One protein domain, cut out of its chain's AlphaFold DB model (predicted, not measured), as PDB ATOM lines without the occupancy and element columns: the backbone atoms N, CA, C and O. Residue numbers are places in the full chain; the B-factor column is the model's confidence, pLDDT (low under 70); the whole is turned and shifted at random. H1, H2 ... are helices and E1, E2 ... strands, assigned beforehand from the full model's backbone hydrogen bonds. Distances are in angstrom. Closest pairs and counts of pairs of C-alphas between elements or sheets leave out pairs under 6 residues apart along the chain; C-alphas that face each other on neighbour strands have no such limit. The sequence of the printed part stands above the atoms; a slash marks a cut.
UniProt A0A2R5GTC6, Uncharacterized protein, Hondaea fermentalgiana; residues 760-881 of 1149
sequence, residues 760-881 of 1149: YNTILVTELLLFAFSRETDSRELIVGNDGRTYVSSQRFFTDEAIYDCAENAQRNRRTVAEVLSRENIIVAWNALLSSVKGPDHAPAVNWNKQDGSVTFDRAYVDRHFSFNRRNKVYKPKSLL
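This is residues 760 to 881 of the 1149 residues of an uncharacterized protein of Hondaea fermentalgiana (UniProt A0A2R5GTC6). One long helix, H1, runs through the middle of a rounded body; two helices, H2 and H3, cross it on one side, and a small three-stranded sheet and a two-stranded hairpin, E4 and E5, lie on other sides of it. The short helix H4 joins the sheet to the hairpin. The printed part has 122 residues, with four named helices and five named strands in the order H1 E1 H2 H3 E2 E3 H4 E4 E5, class mixed, helices and strands. The sheets, E1 - E3 - E2 and E4 - E5, are antiparallel. The whole is compact, with a radius of gyration of the C-alphas of 13.2 A and spans of 34 by 30 by 29 A.

H1, residues 760 to 776, touches H2, residues 800 to 812, with residues 765 to 772 alone; they are about perpendicular, at 86 degrees, and the closest C-alphas are those of Leu 768 and Ala 807, 5.4 A. With residues 761 to 765 alone H1 touches H3, residues 823 to 835, about perpendicular at 88 degrees; the closest C-alphas, of Thr 762 and Ala 829, are 4.6 A apart. H2 and H3 touch at a steep tilt of 57 degrees, opposite ways, the closest C-alphas being those of Tyr 804 and Ile 826, 6.6 A. H1 only grazes the sheet of E1, residues 790 to 792, E3, residues 854 to 858, and E2, residues 846 to 849. E1, H2, H3 and E2 form a split strand-helix-strand unit, two strands running the same way with E3 between them, and its crossover is right-handed. N 791 and O 857 of E1 and E3 are 2.9 A apart, and N 856 and O 847 of the hairpin E2 and E3 are 2.8 A apart, both within hydrogen-bond range. H4, residues 859 to 865, is near H1. In the hairpin of E4, residues 866 to 869, and E5, residues 874 to 877, N 867 and O 876 are 2.8 A apart; the closest C-alphas of H1 and E5, of Phe 771 and Val 874, are 5.6 A apart. Every O i to N i+4 pair is within hydrogen-bond range in H2, H3 and H4, and 12 of 13 in H1.

H1 is 25.4 A long, from C-alpha 760 at (134.793, 115.970, 102.350). H2 is 18.7 A, H3 18.4 A and E3 13.0 A long. E5 ends with C-alpha 877 at (139.849, 109.874, 109.053).

The C-alphas of Gln 851 and Leu 881, the two farthest apart, are 38.7 A apart. The printed part has no cut. The link from H1 to E1, residues 777 to 789, is long. The pLDDT is under 70 at residues 779 to 780, 815 to 818 and 879 to 881.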
ATOM      1  N   TYR A 760     133.617 116.835 102.239       86.00
ATOM      2  CA  TYR A 760     134.793 115.970 102.350       86.00
ATOM      3  C   TYR A 760     136.145 116.705 102.353       86.00
ATOM      4  O   TYR A 760     137.025 116.343 103.133       86.00
ATOM      5  N   ASN A 761     136.295 117.784 101.579       86.69
ATOM      6  CA  ASN A 761     137.522 118.588 101.573       86.69
ATOM      7  C   ASN A 761     137.860 119.158 102.970       86.69
ATOM      8  O   ASN A 761     139.035 119.270 103.305       86.69
ATOM      9  N   THR A 762     136.870 119.438 103.831       88.75
ATOM     10  CA  THR A 762     137.100 119.875 105.227       88.75
ATOM     11  C   THR A 762     137.695 118.762 106.094       88.75
ATOM     12  O   THR A 762     138.568 119.023 106.924       88.75
ATOM     13  N   ILE A 763     137.296 117.506 105.862       88.75
ATOM     14  CA  ILE A 763     137.863 116.322 106.522       88.75
ATOM     15  C   ILE A 763     139.315 116.114 106.064       88.75
ATOM     16  O   ILE A 763     140.178 115.856 106.901       88.75
ATOM     17  N   LEU A 764     139.599 116.280 104.766       88.19
ATOM     18  CA  LEU A 764     140.958 116.188 104.220       88.19
ATOM     19  C   LEU A 764     141.882 117.307 104.719       88.19
ATOM     20  O   LEU A 764     142.988 117.015 105.158       88.19
ATOM     21  N   VAL A 765     141.447 118.572 104.721       91.25
ATOM     22  CA  VAL A 765     142.266 119.672 105.267       91.25
ATOM     23  C   VAL A 765     142.516 119.487 106.762       91.25
ATOM     24  O   VAL A 765     143.644 119.671 107.212       91.25
ATOM     25  N   THR A 766     141.517 119.022 107.518       92.56
ATOM     26  CA  THR A 766     141.726 118.620 108.919       92.56
ATOM     27  C   THR A 766     142.783 117.513 109.017       92.56
ATOM     28  O   THR A 766     143.707 117.628 109.812       92.56
ATOM     29  N   GLU A 767     142.719 116.465 108.187       91.19
ATOM     30  CA  GLU A 767     143.730 115.397 108.165       91.19
ATOM     31  C   GLU A 767     145.148 115.923 107.883       91.19
ATOM     32  O   GLU A 767     146.100 115.504 108.546       91.19
ATOM     33  N   LEU A 768     145.292 116.826 106.910       90.94
ATOM     34  CA  LEU A 768     146.575 117.416 106.520       90.94
ATOM     35  C   LEU A 768     147.169 118.276 107.642       90.94
ATOM     36  O   LEU A 768     148.346 118.112 107.962       90.94
ATOM     37  N   LEU A 769     146.358 119.122 108.282       92.19
ATOM     38  CA  LEU A 769     146.793 119.971 109.397       92.19
ATOM     39  C   LEU A 769     147.121 119.147 110.652       92.19
ATOM     40  O   LEU A 769     148.184 119.328 111.240       92.19
ATOM     41  N   LEU A 770     146.287 118.164 111.017       91.50
ATOM     42  CA  LEU A 770     146.593 117.245 112.124       91.50
ATOM     43  C   LEU A 770     147.865 116.424 111.853       91.50
ATOM     44  O   LEU A 770     148.633 116.155 112.778       91.50
ATOM     45  N   PHE A 771     148.118 116.035 110.597       89.12
ATOM     46  CA  PHE A 771     149.373 115.388 110.208       89.12
ATOM     47  C   PHE A 771     150.569 116.336 110.359       89.12
ATOM     48  O   PHE A 771     151.566 115.926 110.954       89.12
ATOM     49  N   ALA A 772     150.465 117.581 109.886       88.06
ATOM     50  CA  ALA A 772     151.513 118.587 110.039       88.06
ATOM     51  C   ALA A 772     151.867 118.808 111.518       88.06
ATOM     52  O   ALA A 772     153.014 118.602 111.906       88.06
ATOM     53  N   PHE A 773     150.869 119.093 112.359       87.69
ATOM     54  CA  PHE A 773     151.075 119.382 113.783       87.69
ATOM     55  C   PHE A 773     151.675 118.170 114.521       87.69
ATOM     56  O   PHE A 773     152.542 118.321 115.376       87.69
ATOM     57  N   SER A 774     151.293 116.942 114.140       84.75
ATOM     58  CA  SER A 774     151.868 115.713 114.713       84.75
ATOM     59  C   SER A 774     153.327 115.425 114.317       84.75
ATOM     60  O   SER A 774     153.941 114.534 114.901       84.75
ATOM     61  N   ARG A 775     153.896 116.128 113.323       80.88
ATOM     62  CA  ARG A 775     155.316 115.981 112.948       80.88
ATOM     63  C   ARG A 775     156.258 116.851 113.775       80.88
ATOM     64  O   ARG A 775     157.444 116.539 113.812       80.88
ATOM     65  N   GLU A 776     155.749 117.919 114.379       75.00
ATOM     66  CA  GLU A 776     156.547 118.917 115.100       75.00
ATOM     67  C   GLU A 776     156.799 118.543 116.560       75.00
ATOM     68  O   GLU A 776     157.791 118.971 117.146       75.00
ATOM     69  N   THR A 777     155.921 117.737 117.158       71.75
ATOM     70  CA  THR A 777     156.105 117.247 118.523       71.75
ATOM     71  C   THR A 777     157.005 116.009 118.529       71.75
ATOM     72  O   THR A 777     156.762 115.047 117.800       71.75
ATOM     73  N   ASP A 778     158.018 115.971 119.401       71.00
ATOM     74  CA  ASP A 778     158.866 114.777 119.577       71.00
ATOM     75  C   ASP A 778     158.058 113.550 120.040       71.00
ATOM     76  O   ASP A 778     158.332 112.410 119.645       71.00
ATOM     77  N   SER A 779     156.996 113.780 120.823       68.06
ATOM     78  CA  SER A 779     156.006 112.758 121.186       68.06
ATOM     79  C   SER A 779     155.250 112.209 119.966       68.06
ATOM     80  O   SER A 779     154.849 111.040 119.955       68.06
ATOM     81  N   ARG A 780     155.090 113.033 118.921       69.56
ATOM     82  CA  ARG A 780     154.220 112.841 117.751       69.56
ATOM     83  C   ARG A 780     152.754 112.580 118.107       69.56
ATOM     84  O   ARG A 780     152.017 111.953 117.345       69.56
ATOM     85  N   GLU A 781     152.344 113.063 119.274       75.06
ATOM     86  CA  GLU A 781     150.948 113.209 119.688       75.06
ATOM     87  C   GLU A 781     150.590 114.704 119.671       75.06
ATOM     88  O   GLU A 781     151.468 115.563 119.791       75.06
ATOM     89  N   LEU A 782     149.307 115.025 119.480       84.06
ATOM     90  CA  LEU A 782     148.833 116.412 119.500       84.06
ATOM     91  C   LEU A 782     148.929 116.987 120.917       84.06
ATOM     92  O   LEU A 782     148.602 116.306 121.892       84.06
ATOM     93  N   ILE A 783     149.308 118.260 121.025       87.75
ATOM     94  CA  ILE A 783     149.316 118.972 122.305       87.75
ATOM     95  C   ILE A 783     147.863 119.174 122.737       87.75
ATOM     96  O   ILE A 783     147.098 119.851 122.053       87.75
ATOM     97  N   VAL A 784     147.466 118.579 123.861       91.31
ATOM     98  CA  VAL A 784     146.160 118.847 124.478       91.31
ATOM     99  C   VAL A 784     146.232 120.210 125.164       91.31
ATOM    100  O   VAL A 784     147.156 120.460 125.939       91.31
ATOM    101  N   GLY A 785     145.274 121.089 124.874       92.06
ATOM    102  CA  GLY A 785     145.173 122.408 125.490       92.06
ATOM    103  C   GLY A 785     144.914 122.332 126.996       92.06
ATOM    104  O   GLY A 785     144.426 121.327 127.517       92.06
ATOM    105  N   ASN A 786     145.198 123.427 127.704       92.38
ATOM    106  CA  ASN A 786     145.000 123.527 129.160       92.38
ATOM    107  C   ASN A 786     143.531 123.322 129.593       92.38
ATOM    108  O   ASN A 786     143.267 123.038 130.757       92.38
ATOM    109  N   ASP A 787     142.580 123.458 128.667       90.44
ATOM    110  CA  ASP A 787     141.154 123.187 128.865       90.44
ATOM    111  C   ASP A 787     140.796 121.683 128.835       90.44
ATOM    112  O   ASP A 787     139.677 121.308 129.190       90.44
ATOM    113  N   GLY A 788     141.710 120.819 128.378       92.94
ATOM    114  CA  GLY A 788     141.480 119.398 128.099       92.94
ATOM    115  C   GLY A 788     140.575 119.105 126.889       92.94
ATOM    116  O   GLY A 788     140.406 117.931 126.531       92.94
ATOM    117  N   ARG A 789     140.004 120.148 126.271       93.12
ATOM    118  CA  ARG A 789     138.949 120.126 125.240       93.12
ATOM    119  C   ARG A 789     139.451 120.459 123.843       93.12
ATOM    120  O   ARG A 789     138.762 120.130 122.883       93.12
ATOM    121  N   THR A 790     140.619 121.073 123.706       95.06
ATOM    122  CA  THR A 790     141.203 121.394 122.400       95.06
ATOM    123  C   THR A 790     142.518 120.659 122.154       95.06
ATOM    124  O   THR A 790     143.231 120.278 123.084       95.06
ATOM    125  N   TYR A 791     142.843 120.446 120.882       94.56
ATOM    126  CA  TYR A 791     144.200 120.153 120.424       94.56
ATOM    127  C   TYR A 791     144.812 121.438 119.862       94.56
ATOM    128  O   TYR A 791     144.178 122.090 119.034       94.56
ATOM    129  N   VAL A 792     146.018 121.800 120.292       92.62
ATOM    130  CA  VAL A 792     146.680 123.079 119.975       92.62
ATOM    131  C   VAL A 792     147.865 122.847 119.033       92.62
ATOM    132  O   VAL A 792     148.606 121.874 119.193       92.62
ATOM    133  N   SER A 793     148.061 123.737 118.059       91.75
ATOM    134  CA  SER A 793     149.247 123.743 117.199       91.75
ATOM    135  C   SER A 793     150.514 124.139 117.967       91.75
ATOM    136  O   SER A 793     150.520 125.088 118.750       91.75
ATOM    137  N   SER A 794     151.616 123.430 117.717       87.50
ATOM    138  CA  SER A 794     152.962 123.831 118.147       87.50
ATOM    139  C   SER A 794     153.451 125.044 117.352       87.50
ATOM    140  O   SER A 794     153.838 126.056 117.939       87.50
ATOM    141  N   GLN A 795     153.373 124.972 116.020       88.75
ATOM    142  CA  GLN A 795     153.599 126.104 115.127       88.75
ATOM    143  C   GLN A 795     152.577 127.223 115.358       88.75
ATOM    144  O   GLN A 795     151.383 126.980 115.564       88.75
ATOM    145  N   ARG A 796     153.065 128.467 115.303       92.62
ATOM    146  CA  ARG A 796     152.242 129.679 115.292       92.62
ATOM    147  C   ARG A 796     152.063 130.167 113.858       92.62
ATOM    148  O   ARG A 796     153.034 130.292 113.115       92.62
ATOM    149  N   PHE A 797     150.821 130.451 113.493       93.19
ATOM    150  CA  PHE A 797     150.388 130.894 112.175       93.19
ATOM    151  C   PHE A 797     149.843 132.317 112.271       93.19
ATOM    152  O   PHE A 797     148.721 132.528 112.727       93.19
ATOM    153  N   PHE A 798     150.642 133.301 111.862       94.00
ATOM    154  CA  PHE A 798     150.246 134.715 111.891       94.00
ATOM    155  C   PHE A 798     149.466 135.154 110.640       94.00
ATOM    156  O   PHE A 798     148.848 136.215 110.641       94.00
ATOM    157  N   THR A 799     149.456 134.332 109.586       95.75
ATOM    158  CA  THR A 799     148.726 134.568 108.334       95.75
ATOM    159  C   THR A 799     147.960 133.318 107.906       95.75
ATOM    160  O   THR A 799     148.342 132.197 108.253       95.75
ATOM    161  N   ASP A 800     146.889 133.510 107.133       93.56
ATOM    162  CA  ASP A 800     146.127 132.416 106.523       93.56
ATOM    163  C   ASP A 800     147.008 131.637 105.521       93.56
ATOM    164  O   ASP A 800     146.979 130.406 105.468       93.56
ATOM    165  N   GLU A 801     147.879 132.342 104.790       95.44
ATOM    166  CA  GLU A 801     148.841 131.785 103.834       95.44
ATOM    167  C   GLU A 801     149.749 130.727 104.464       95.44
ATOM    168  O   GLU A 801     149.940 129.664 103.874       95.44
ATOM    169  N   ALA A 802     150.243 130.964 105.683       94.75
ATOM    170  CA  ALA A 802     151.089 130.005 106.390       94.75
ATOM    171  C   ALA A 802     150.347 128.691 106.711       94.75
ATOM    172  O   ALA A 802     150.961 127.624 106.731       94.75
ATOM    173  N   ILE A 803     149.027 128.745 106.925       93.94
ATOM    174  CA  ILE A 803     148.180 127.565 107.162       93.94
ATOM    175  C   ILE A 803     147.968 126.800 105.849       93.94
ATOM    176  O   ILE A 803     148.074 125.570 105.825       93.94
ATOM    177  N   TYR A 804     147.737 127.513 104.741       94.94
ATOM    178  CA  TYR A 804     147.609 126.913 103.408       94.94
ATOM    179  C   TYR A 804     148.908 126.234 102.962       94.94
ATOM    180  O   TYR A 804     148.882 125.075 102.548       94.94
ATOM    181  N   ASP A 805     150.048 126.909 103.122       94.44
ATOM    182  CA  ASP A 805     151.372 126.367 102.803       94.44
ATOM    183  C   ASP A 805     151.706 125.155 103.683       94.44
ATOM    184  O   ASP A 805     152.276 124.171 103.207       94.44
ATOM    185  N   CYS A 806     151.310 125.173 104.959       93.56
ATOM    186  CA  CYS A 806     151.456 124.032 105.861       93.56
ATOM    187  C   CYS A 806     150.641 122.816 105.378       93.56
ATOM    188  O   CYS A 806     151.186 121.712 105.274       93.56
ATOM    189  N   ALA A 807     149.378 123.012 104.982       92.75
ATOM    190  CA  ALA A 807     148.533 121.952 104.425       92.75
ATOM    191  C   ALA A 807     149.050 121.416 103.071       92.75
ATOM    192  O   ALA A 807     149.081 120.199 102.861       92.75
ATOM    193  N   GLU A 808     149.521 122.284 102.170       91.88
ATOM    194  CA  GLU A 808     150.154 121.873 100.909       91.88
ATOM    195  C   GLU A 808     151.427 121.055 101.145       91.88
ATOM    196  O   GLU A 808     151.608 119.982 100.559       91.88
ATOM    197  N   ASN A 809     152.313 121.526 102.023       91.00
ATOM    198  CA  ASN A 809     153.550 120.826 102.350       91.00
ATOM    199  C   ASN A 809     153.260 119.481 103.030       91.00
ATOM    200  O   ASN A 809     153.908 118.478 102.713       91.00
ATOM    201  N   ALA A 810     152.254 119.409 103.902       89.38
ATOM    202  CA  ALA A 810     151.769 118.163 104.492       89.38
ATOM    203  C   ALA A 810     151.293 117.157 103.427       89.38
ATOM    204  O   ALA A 810     151.576 115.959 103.538       89.38
ATOM    205  N   GLN A 811     150.629 117.641 102.373       89.44
ATOM    206  CA  GLN A 811     150.162 116.835 101.246       89.44
ATOM    207  C   GLN A 811     151.322 116.337 100.374       89.44
ATOM    208  O   GLN A 811     151.434 115.130 100.162       89.44
ATOM    209  N   ARG A 812     152.245 117.220  99.957       84.69
ATOM    210  CA  ARG A 812     153.448 116.860  99.168       84.69
ATOM    211  C   ARG A 812     154.315 115.809  99.872       84.69
ATOM    212  O   ARG A 812     154.875 114.922  99.236       84.69
ATOM    213  N   ASN A 813     154.396 115.871 101.203       79.75
ATOM    214  CA  ASN A 813     155.138 114.907 102.020       79.75
ATOM    215  C   ASN A 813     154.444 113.534 102.175       79.75
ATOM    216  O   ASN A 813     155.072 112.578 102.642       79.75
ATOM    217  N   ARG A 814     153.161 113.393 101.816       74.50
ATOM    218  CA  ARG A 814     152.414 112.129 101.914       74.50
ATOM    219  C   ARG A 814     152.397 111.398 100.570       74.50
ATOM    220  O   ARG A 814     151.485 111.579  99.772       74.50
ATOM    221  N   ARG A 815     153.269 110.393 100.415       61.22
ATOM    222  CA  ARG A 815     153.196 109.363  99.345       61.22
ATOM    223  C   ARG A 815     151.905 108.504  99.342       61.22
ATOM    224  O   ARG A 815     151.879 107.454  98.721       61.22
ATOM    225  N   THR A 816     150.879 108.860 100.120       55.16
ATOM    226  CA  THR A 816     149.704 108.005 100.399       55.16
ATOM    227  C   THR A 816     148.357 108.735 100.349       55.16
ATOM    228  O   THR A 816     147.350 108.151 100.750       55.16
ATOM    229  N   VAL A 817     148.303 109.993  99.885       52.09
ATOM    230  CA  VAL A 817     147.007 110.638  99.597       52.09
ATOM    231  C   VAL A 817     146.599 110.276  98.175       52.09
ATOM    232  O   VAL A 817     147.294 110.629  97.230       52.09
ATOM    233  N   ALA A 818     145.463 109.596  98.025       58.59
ATOM    234  CA  ALA A 818     144.915 109.231  96.717       58.59
ATOM    235  C   ALA A 818     144.322 110.429  95.939       58.59
ATOM    236  O   ALA A 818     143.947 110.292  94.777       58.59
ATOM    237  N   GLU A 819     144.199 111.592  96.584       70.94
ATOM    238  CA  GLU A 819     143.575 112.800  96.047       70.94
ATOM    239  C   GLU A 819     144.354 114.031  96.523       70.94
ATOM    240  O   GLU A 819     144.376 114.342  97.713       70.94
ATOM    241  N   VAL A 820     145.022 114.706  95.589       80.31
ATOM    242  CA  VAL A 820     145.786 115.936  95.831       80.31
ATOM    243  C   VAL A 820     144.815 117.115  95.734       80.31
ATOM    244  O   VAL A 820     144.308 117.417  94.653       80.31
ATOM    245  N   LEU A 821     144.519 117.767  96.859       84.50
ATOM    246  CA  LEU A 821     143.729 118.998  96.880       84.50
ATOM    247  C   LEU A 821     144.518 120.146  96.245       84.50
ATOM    248  O   LEU A 821     145.689 120.345  96.575       84.50
ATOM    249  N   SER A 822     143.861 120.940  95.398       85.50
ATOM    250  CA  SER A 822     144.411 122.227  94.958       85.50
ATOM    251  C   SER A 822     144.405 123.256  96.098       85.50
ATOM    252  O   SER A 822     143.633 123.130  97.057       85.50
ATOM    253  N   ARG A 823     145.227 124.308  95.981       89.50
ATOM    254  CA  ARG A 823     145.297 125.407  96.962       89.50
ATOM    255  C   ARG A 823     143.928 126.042  97.203       89.50
ATOM    256  O   ARG A 823     143.550 126.301  98.340       89.50
ATOM    257  N   GLU A 824     143.139 126.219  96.148       87.81
ATOM    258  CA  GLU A 824     141.783 126.771  96.207       87.81
ATOM    259  C   GLU A 824     140.858 125.890  97.048       87.81
ATOM    260  O   GLU A 824     140.123 126.398  97.893       87.81
ATOM    261  N   ASN A 825     140.930 124.568  96.867       86.94
ATOM    262  CA  ASN A 825     140.137 123.613  97.638       86.94
ATOM    263  C   ASN A 825     140.587 123.535  99.105       86.94
ATOM    264  O   ASN A 825     139.742 123.312  99.973       86.94
ATOM    265  N   ILE A 826     141.873 123.772  99.392       91.44
ATOM    266  CA  ILE A 826     142.382 123.936 100.762       91.44
ATOM    267  C   ILE A 826     141.789 125.202 101.403       91.44
ATOM    268  O   ILE A 826     141.241 125.118 102.501       91.44
ATOM    269  N   ILE A 827     141.816 126.343 100.703       92.94
ATOM    270  CA  ILE A 827     141.270 127.624 101.189       92.94
ATOM    271  C   ILE A 827     139.763 127.525 101.463       92.94
ATOM    272  O   ILE A 827     139.305 127.871 102.552       92.94
ATOM    273  N   VAL A 828     138.980 126.999 100.513       89.06
ATOM    274  CA  VAL A 828     137.523 126.815 100.671       89.06
ATOM    275  C   VAL A 828     137.210 125.924 101.878       89.06
ATOM    276  O   VAL A 828     136.308 126.223 102.663       89.06
ATOM    277  N   ALA A 829     137.968 124.840 102.060       90.69
ATOM    278  CA  ALA A 829     137.788 123.922 103.176       90.69
ATOM    279  C   ALA A 829     138.197 124.528 104.532       90.69
ATOM    280  O   ALA A 829     137.492 124.314 105.517       90.69
ATOM    281  N   TRP A 830     139.276 125.313 104.588       94.50
ATOM    282  CA  TRP A 830     139.683 126.069 105.778       94.50
ATOM    283  C   TRP A 830     138.628 127.104 106.187       94.50
ATOM    284  O   TRP A 830     138.149 127.096 107.323       94.50
ATOM    285  N   ASN A 831     138.162 127.912 105.232       92.25
ATOM    286  CA  ASN A 831     137.105 128.900 105.454       92.25
ATOM    287  C   ASN A 831     135.802 128.239 105.937       92.25
ATOM    288  O   ASN A 831     135.115 128.767 106.818       92.25
ATOM    289  N   ALA A 832     135.471 127.049 105.423       88.38
ATOM    290  CA  ALA A 832     134.339 126.264 105.908       88.38
ATOM    291  C   ALA A 832     134.550 125.734 107.343       88.38
ATOM    292  O   ALA A 832     133.603 125.785 108.134       88.38
ATOM    293  N   LEU A 833     135.756 125.264 107.688       90.50
ATOM    294  CA  LEU A 833     136.110 124.779 109.031       90.50
ATOM    295  C   LEU A 833     135.965 125.866 110.104       90.50
ATOM    296  O   LEU A 833     135.371 125.595 111.144       90.50
ATOM    297  N   LEU A 834     136.439 127.087 109.828       91.00
ATOM    298  CA  LEU A 834     136.327 128.226 110.750       91.00
ATOM    299  C   LEU A 834     134.879 128.711 110.937       91.00
ATOM    300  O   LEU A 834     134.472 129.058 112.042       91.00
ATOM    301  N   SER A 835     134.097 128.765 109.855       87.69
ATOM    302  CA  SER A 835     132.791 129.448 109.854       87.69
ATOM    303  C   SER A 835     131.582 128.551 110.130       87.69
ATOM    304  O   SER A 835     130.558 129.028 110.622       87.69
ATOM    305  N   SER A 836     131.638 127.272 109.745       83.44
ATOM    306  CA  SER A 836     130.411 126.487 109.533       83.44
ATOM    307  C   SER A 836     130.494 124.999 109.868       83.44
ATOM    308  O   SER A 836     129.445 124.353 109.953       83.44
ATOM    309  N   VAL A 837     131.690 124.449 110.100       84.75
ATOM    310  CA  VAL A 837     131.844 123.120 110.705       84.75
ATOM    311  C   VAL A 837     131.885 123.287 112.223       84.75
ATOM    312  O   VAL A 837     132.721 124.008 112.761       84.75
ATOM    313  N   LYS A 838     130.963 122.622 112.917       86.88
ATOM    314  CA  LYS A 838     130.839 122.676 114.375       86.88
ATOM    315  C   LYS A 838     131.125 121.314 114.992       86.88
ATOM    316  O   LYS A 838     130.733 120.287 114.436       86.88
ATOM    317  N   GLY A 839     131.800 121.327 116.136       84.50
ATOM    318  CA  GLY A 839     131.978 120.161 116.989       84.50
ATOM    319  C   GLY A 839     130.673 119.741 117.682       84.50
ATOM    320  O   GLY A 839     129.636 120.396 117.529       84.50
ATOM    321  N   PRO A 840     130.703 118.645 118.460       82.81
ATOM    322  CA  PRO A 840     129.528 118.090 119.133       82.81
ATOM    323  C   PRO A 840     128.772 119.082 120.021       82.81
ATOM    324  O   PRO A 840     127.546 119.052 120.044       82.81
ATOM    325  N   ASP A 841     129.504 119.984 120.676       85.31
ATOM    326  CA  ASP A 841     128.980 120.970 121.628       85.31
ATOM    327  C   ASP A 841     128.586 122.298 120.939       85.31
ATOM    328  O   ASP A 841     128.502 123.347 121.574       85.31
ATOM    329  N   HIS A 842     128.396 122.280 119.613       85.75
ATOM    330  CA  HIS A 842     128.139 123.435 118.735       85.75
ATOM    331  C   HIS A 842     129.232 124.525 118.688       85.75
ATOM    332  O   HIS A 842     129.070 125.511 117.957       85.75
ATOM    333  N   ALA A 843     130.351 124.345 119.394       87.38
ATOM    334  CA  ALA A 843     131.568 125.135 119.215       87.38
ATOM    335  C   ALA A 843     132.135 124.967 117.785       87.38
ATOM    336  O   ALA A 843     131.895 123.928 117.162       87.38
ATOM    337  N   PRO A 844     132.886 125.943 117.237       90.75
ATOM    338  CA  PRO A 844     133.620 125.759 115.985       90.75
ATOM    339  C   PRO A 844     134.540 124.534 116.057       90.75
ATOM    340  O   PRO A 844     135.211 124.324 117.065       90.75
ATOM    341  N   ALA A 845     134.583 123.719 114.999       91.12
ATOM    342  CA  ALA A 845     135.475 122.556 114.954       91.12
ATOM    343  C   ALA A 845     136.961 122.960 114.898       91.12
ATOM    344  O   ALA A 845     137.830 122.187 115.308       91.12
ATOM    345  N   VAL A 846     137.228 124.174 114.407       94.88
ATOM    346  CA  VAL A 846     138.532 124.836 114.409       94.88
ATOM    347  C   VAL A 846     138.353 126.272 114.881       94.88
ATOM    348  O   VAL A 846     137.432 126.956 114.440       94.88
ATOM    349  N   ASN A 847     139.255 126.743 115.736       95.69
ATOM    350  CA  ASN A 847     139.377 128.146 116.105       95.69
ATOM    351  C   ASN A 847     140.834 128.592 115.921       95.69
ATOM    352  O   ASN A 847     141.754 127.911 116.380       95.69
ATOM    353  N   TRP A 848     141.043 129.725 115.254       96.25
ATOM    354  CA  TRP A 848     142.361 130.300 115.000       96.25
ATOM    355  C   TRP A 848     142.446 131.690 115.622       96.25
ATOM    356  O   TRP A 848     141.715 132.608 115.244       96.25
ATOM    357  N   ASN A 849     143.350 131.842 116.584       95.94
ATOM    358  CA  ASN A 849     143.611 133.116 117.226       95.94
ATOM    359  C   ASN A 849     144.715 133.855 116.456       95.94
ATOM    360  O   ASN A 849     145.895 133.521 116.554       95.94
ATOM    361  N   LYS A 850     144.333 134.897 115.708       95.12
ATOM    362  CA  LYS A 850     145.271 135.699 114.906       95.12
ATOM    363  C   LYS A 850     146.321 136.448 115.741       95.12
ATOM    364  O   LYS A 850     147.366 136.791 115.201       95.12
ATOM    365  N   GLN A 851     146.067 136.711 117.029       94.75
ATOM    366  CA  GLN A 851     146.983 137.487 117.880       94.75
ATOM    367  C   GLN A 851     148.192 136.671 118.344       94.75
ATOM    368  O   GLN A 851     149.309 137.177 118.356       94.75
ATOM    369  N   ASP A 852     147.977 135.410 118.728       94.06
ATOM    370  CA  ASP A 852     149.048 134.515 119.185       94.06
ATOM    371  C   ASP A 852     149.444 133.466 118.130       94.06
ATOM    372  O   ASP A 852     150.375 132.684 118.333       94.06
ATOM    373  N   GLY A 853     148.727 133.427 117.007       93.44
ATOM    374  CA  GLY A 853     148.904 132.483 115.912       93.44
ATOM    375  C   GLY A 853     148.536 131.036 116.248       93.44
ATOM    376  O   GLY A 853     148.889 130.140 115.482       93.44
ATOM    377  N   SER A 854     147.878 130.751 117.375       94.19
ATOM    378  CA  SER A 854     147.477 129.377 117.703       94.19
ATOM    379  C   SER A 854     146.300 128.919 116.843       94.19
ATOM    380  O   SER A 854     145.274 129.594 116.735       94.19
ATOM    381  N   VAL A 855     146.432 127.732 116.251       95.69
ATOM    382  CA  VAL A 855     145.310 126.993 115.666       95.69
ATOM    383  C   VAL A 855     144.896 125.919 116.662       95.69
ATOM    384  O   VAL A 855     145.719 125.127 117.121       95.69
ATOM    385  N   THR A 856     143.611 125.890 116.993       95.44
ATOM    386  CA  THR A 856     143.023 124.930 117.926       95.44
ATOM    387  C   THR A 856     141.924 124.127 117.242       95.44
ATOM    388  O   THR A 856     141.086 124.683 116.534       95.44
ATOM    389  N   PHE A 857     141.930 122.813 117.442       95.50
ATOM    390  CA  PHE A 857     140.892 121.892 116.980       95.50
ATOM    391  C   PHE A 857     140.050 121.423 118.165       95.50
ATOM    392  O   PHE A 857     140.609 121.059 119.201       95.50
ATOM    393  N   ASP A 858     138.728 121.353 118.004       94.62
ATOM    394  CA  ASP A 858     137.858 120.719 118.998       94.62
ATOM    395  C   ASP A 858     138.209 119.229 119.136       94.62
ATOM    396  O   ASP A 858     138.147 118.450 118.175       94.62
ATOM    397  N   ARG A 859     138.577 118.809 120.347       94.06
ATOM    398  CA  ARG A 859     138.992 117.433 120.620       94.06
ATOM    399  C   ARG A 859     137.853 116.454 120.398       94.06
ATOM    400  O   ARG A 859     138.089 115.367 119.876       94.06
ATOM    401  N   ALA A 860     136.625 116.823 120.758       91.06
ATOM    402  CA  ALA A 860     135.474 115.941 120.619       91.06
ATOM    403  C   ALA A 860     135.144 115.670 119.137       91.06
ATOM    404  O   ALA A 860     134.798 114.541 118.783       91.06
ATOM    405  N   TYR A 861     135.321 116.661 118.259       90.50
ATOM    406  CA  TYR A 861     135.284 116.521 116.804       90.50
ATOM    407  C   TYR A 861     136.424 115.631 116.283       90.50
ATOM    408  O   TYR A 861     136.165 114.655 115.570       90.50
ATOM    409  N   VAL A 862     137.677 115.898 116.671       92.12
ATOM    410  CA  VAL A 862     138.836 115.109 116.213       92.12
ATOM    411  C   VAL A 862     138.722 113.645 116.649       92.12
ATOM    412  O   VAL A 862     138.782 112.750 115.805       92.12
ATOM    413  N   ASP A 863     138.457 113.376 117.928       90.69
ATOM    414  CA  ASP A 863     138.311 112.020 118.469       90.69
ATOM    415  C   ASP A 863     137.064 111.303 117.902       90.69
ATOM    416  O   ASP A 863     137.027 110.067 117.820       90.69
ATOM    417  N   ARG A 864     136.039 112.043 117.443       85.81
ATOM    418  CA  ARG A 864     134.863 111.489 116.747       85.81
ATOM    419  C   ARG A 864     135.171 111.079 115.311       85.81
ATOM    420  O   ARG A 864     134.792 109.965 114.940       85.81
ATOM    421  N   HIS A 865     135.848 111.914 114.525       85.94
ATOM    422  CA  HIS A 865     135.998 111.717 113.076       85.94
ATOM    423  C   HIS A 865     137.343 111.125 112.642       85.94
ATOM    424  O   HIS A 865     137.423 110.536 111.565       85.94
ATOM    425  N   PHE A 866     138.374 111.195 113.480       90.69
ATOM    426  CA  PHE A 866     139.730 110.747 113.170       90.69
ATOM    427  C   PHE A 866     140.181 109.642 114.128       90.69
ATOM    428  O   PHE A 866     139.583 109.374 115.168       90.69
ATOM    429  N   SER A 867     141.228 108.933 113.733       89.75
ATOM    430  CA  SER A 867     141.857 107.878 114.519       89.75
ATOM    431  C   SER A 867     143.367 107.975 114.364       89.75
ATOM    432  O   SER A 867     143.880 108.048 113.245       89.75
ATOM    433  N   PHE A 868     144.088 107.996 115.481       87.94
ATOM    434  CA  PHE A 868     145.544 108.048 115.459       87.94
ATOM    435  C   PHE A 868     146.124 106.674 115.111       87.94
ATOM    436  O   PHE A 868     146.060 105.724 115.896       87.94
ATOM    437  N   ASN A 869     146.710 106.551 113.921       85.31
ATOM    438  CA  ASN A 869     147.417 105.343 113.526       85.31
ATOM    439  C   ASN A 869     148.821 105.354 114.144       85.31
ATOM    440  O   ASN A 869     149.746 105.929 113.575       85.31
ATOM    441  N   ARG A 870     148.985 104.661 115.279       84.19
ATOM    442  CA  ARG A 870     150.262 104.545 116.009       84.19
ATOM    443  C   ARG A 870     151.443 104.029 115.175       84.19
ATOM    444  O   ARG A 870     152.571 104.392 115.483       84.19
ATOM    445  N   ARG A 871     151.219 103.197 114.144       82.50
ATOM    446  CA  ARG A 871     152.311 102.663 113.300       82.50
ATOM    447  C   ARG A 871     152.922 103.752 112.429       82.50
ATOM    448  O   ARG A 871     154.136 103.883 112.369       82.50
ATOM    449  N   ASN A 872     152.068 104.545 111.789       79.25
ATOM    450  CA  ASN A 872     152.507 105.627 110.911       79.25
ATOM    451  C   ASN A 872     152.755 106.927 111.696       79.25
ATOM    452  O   ASN A 872     153.435 107.813 111.192       79.25
ATOM    453  N   LYS A 873     152.208 107.022 112.918       81.00
ATOM    454  CA  LYS A 873     152.102 108.228 113.753       81.00
ATOM    455  C   LYS A 873     151.392 109.367 113.017       81.00
ATOM    456  O   LYS A 873     151.912 110.464 112.876       81.00
ATOM    457  N   VAL A 874     150.208 109.052 112.486       83.12
ATOM    458  CA  VAL A 874     149.391 109.965 111.674       83.12
ATOM    459  C   VAL A 874     147.918 109.807 112.035       83.12
ATOM    460  O   VAL A 874     147.417 108.680 112.108       83.12
ATOM    461  N   TYR A 875     147.206 110.921 112.199       85.31
ATOM    462  CA  TYR A 875     145.745 110.924 112.245       85.31
ATOM    463  C   TYR A 875     145.194 110.578 110.864       85.31
ATOM    464  O   TYR A 875     145.522 111.233 109.878       85.31
ATOM    465  N   LYS A 876     144.367 109.537 110.791       84.06
ATOM    466  CA  LYS A 876     143.590 109.195 109.596       84.06
ATOM    467  C   LYS A 876     142.102 109.377 109.895       84.06
ATOM    468  O   LYS A 876     141.679 108.959 110.981       84.06
ATOM    469  N   PRO A 877     141.297 109.931 108.972       82.44
ATOM    470  CA  PRO A 877     139.849 109.874 109.053       82.44
ATOM    471  C   PRO A 877     139.418 108.439 109.346       82.44
ATOM    472  O   PRO A 877     139.922 107.487 108.737       82.44
ATOM    473  N   LYS A 878     138.475 108.262 110.271       84.06
ATOM    474  CA  LYS A 878     137.744 106.998 110.362       84.06
ATOM    475  C   LYS A 878     137.097 106.812 108.996       84.06
ATOM    476  O   LYS A 878     136.393 107.710 108.551       84.06
ATOM    477  N   SER A 879     137.426 105.704 108.324       68.94
ATOM    478  CA  SER A 879     137.185 105.507 106.885       68.94
ATOM    479  C   SER A 879     135.864 106.125 106.422       68.94
ATOM    480  O   SER A 879     134.815 105.813 106.981       68.94
ATOM    481  N   LEU A 880     135.904 106.962 105.381       66.81
ATOM    482  CA  LEU A 880     134.696 107.529 104.768       66.81
ATOM    483  C   LEU A 880     133.719 106.432 104.365       66.81
ATOM    484  O   LEU A 880     132.518 106.610 104.505       66.81
ATOM    485  N   LEU A 881     134.243 105.286 103.915       65.19
ATOM    486  CA  LEU A 881     133.440 104.116 103.601       65.19
ATOM    487  C   LEU A 881     132.775 103.554 104.860       65.19
ATOM    488  O   LEU A 881     131.626 103.157 104.786       65.19
TER     489      LEU A 881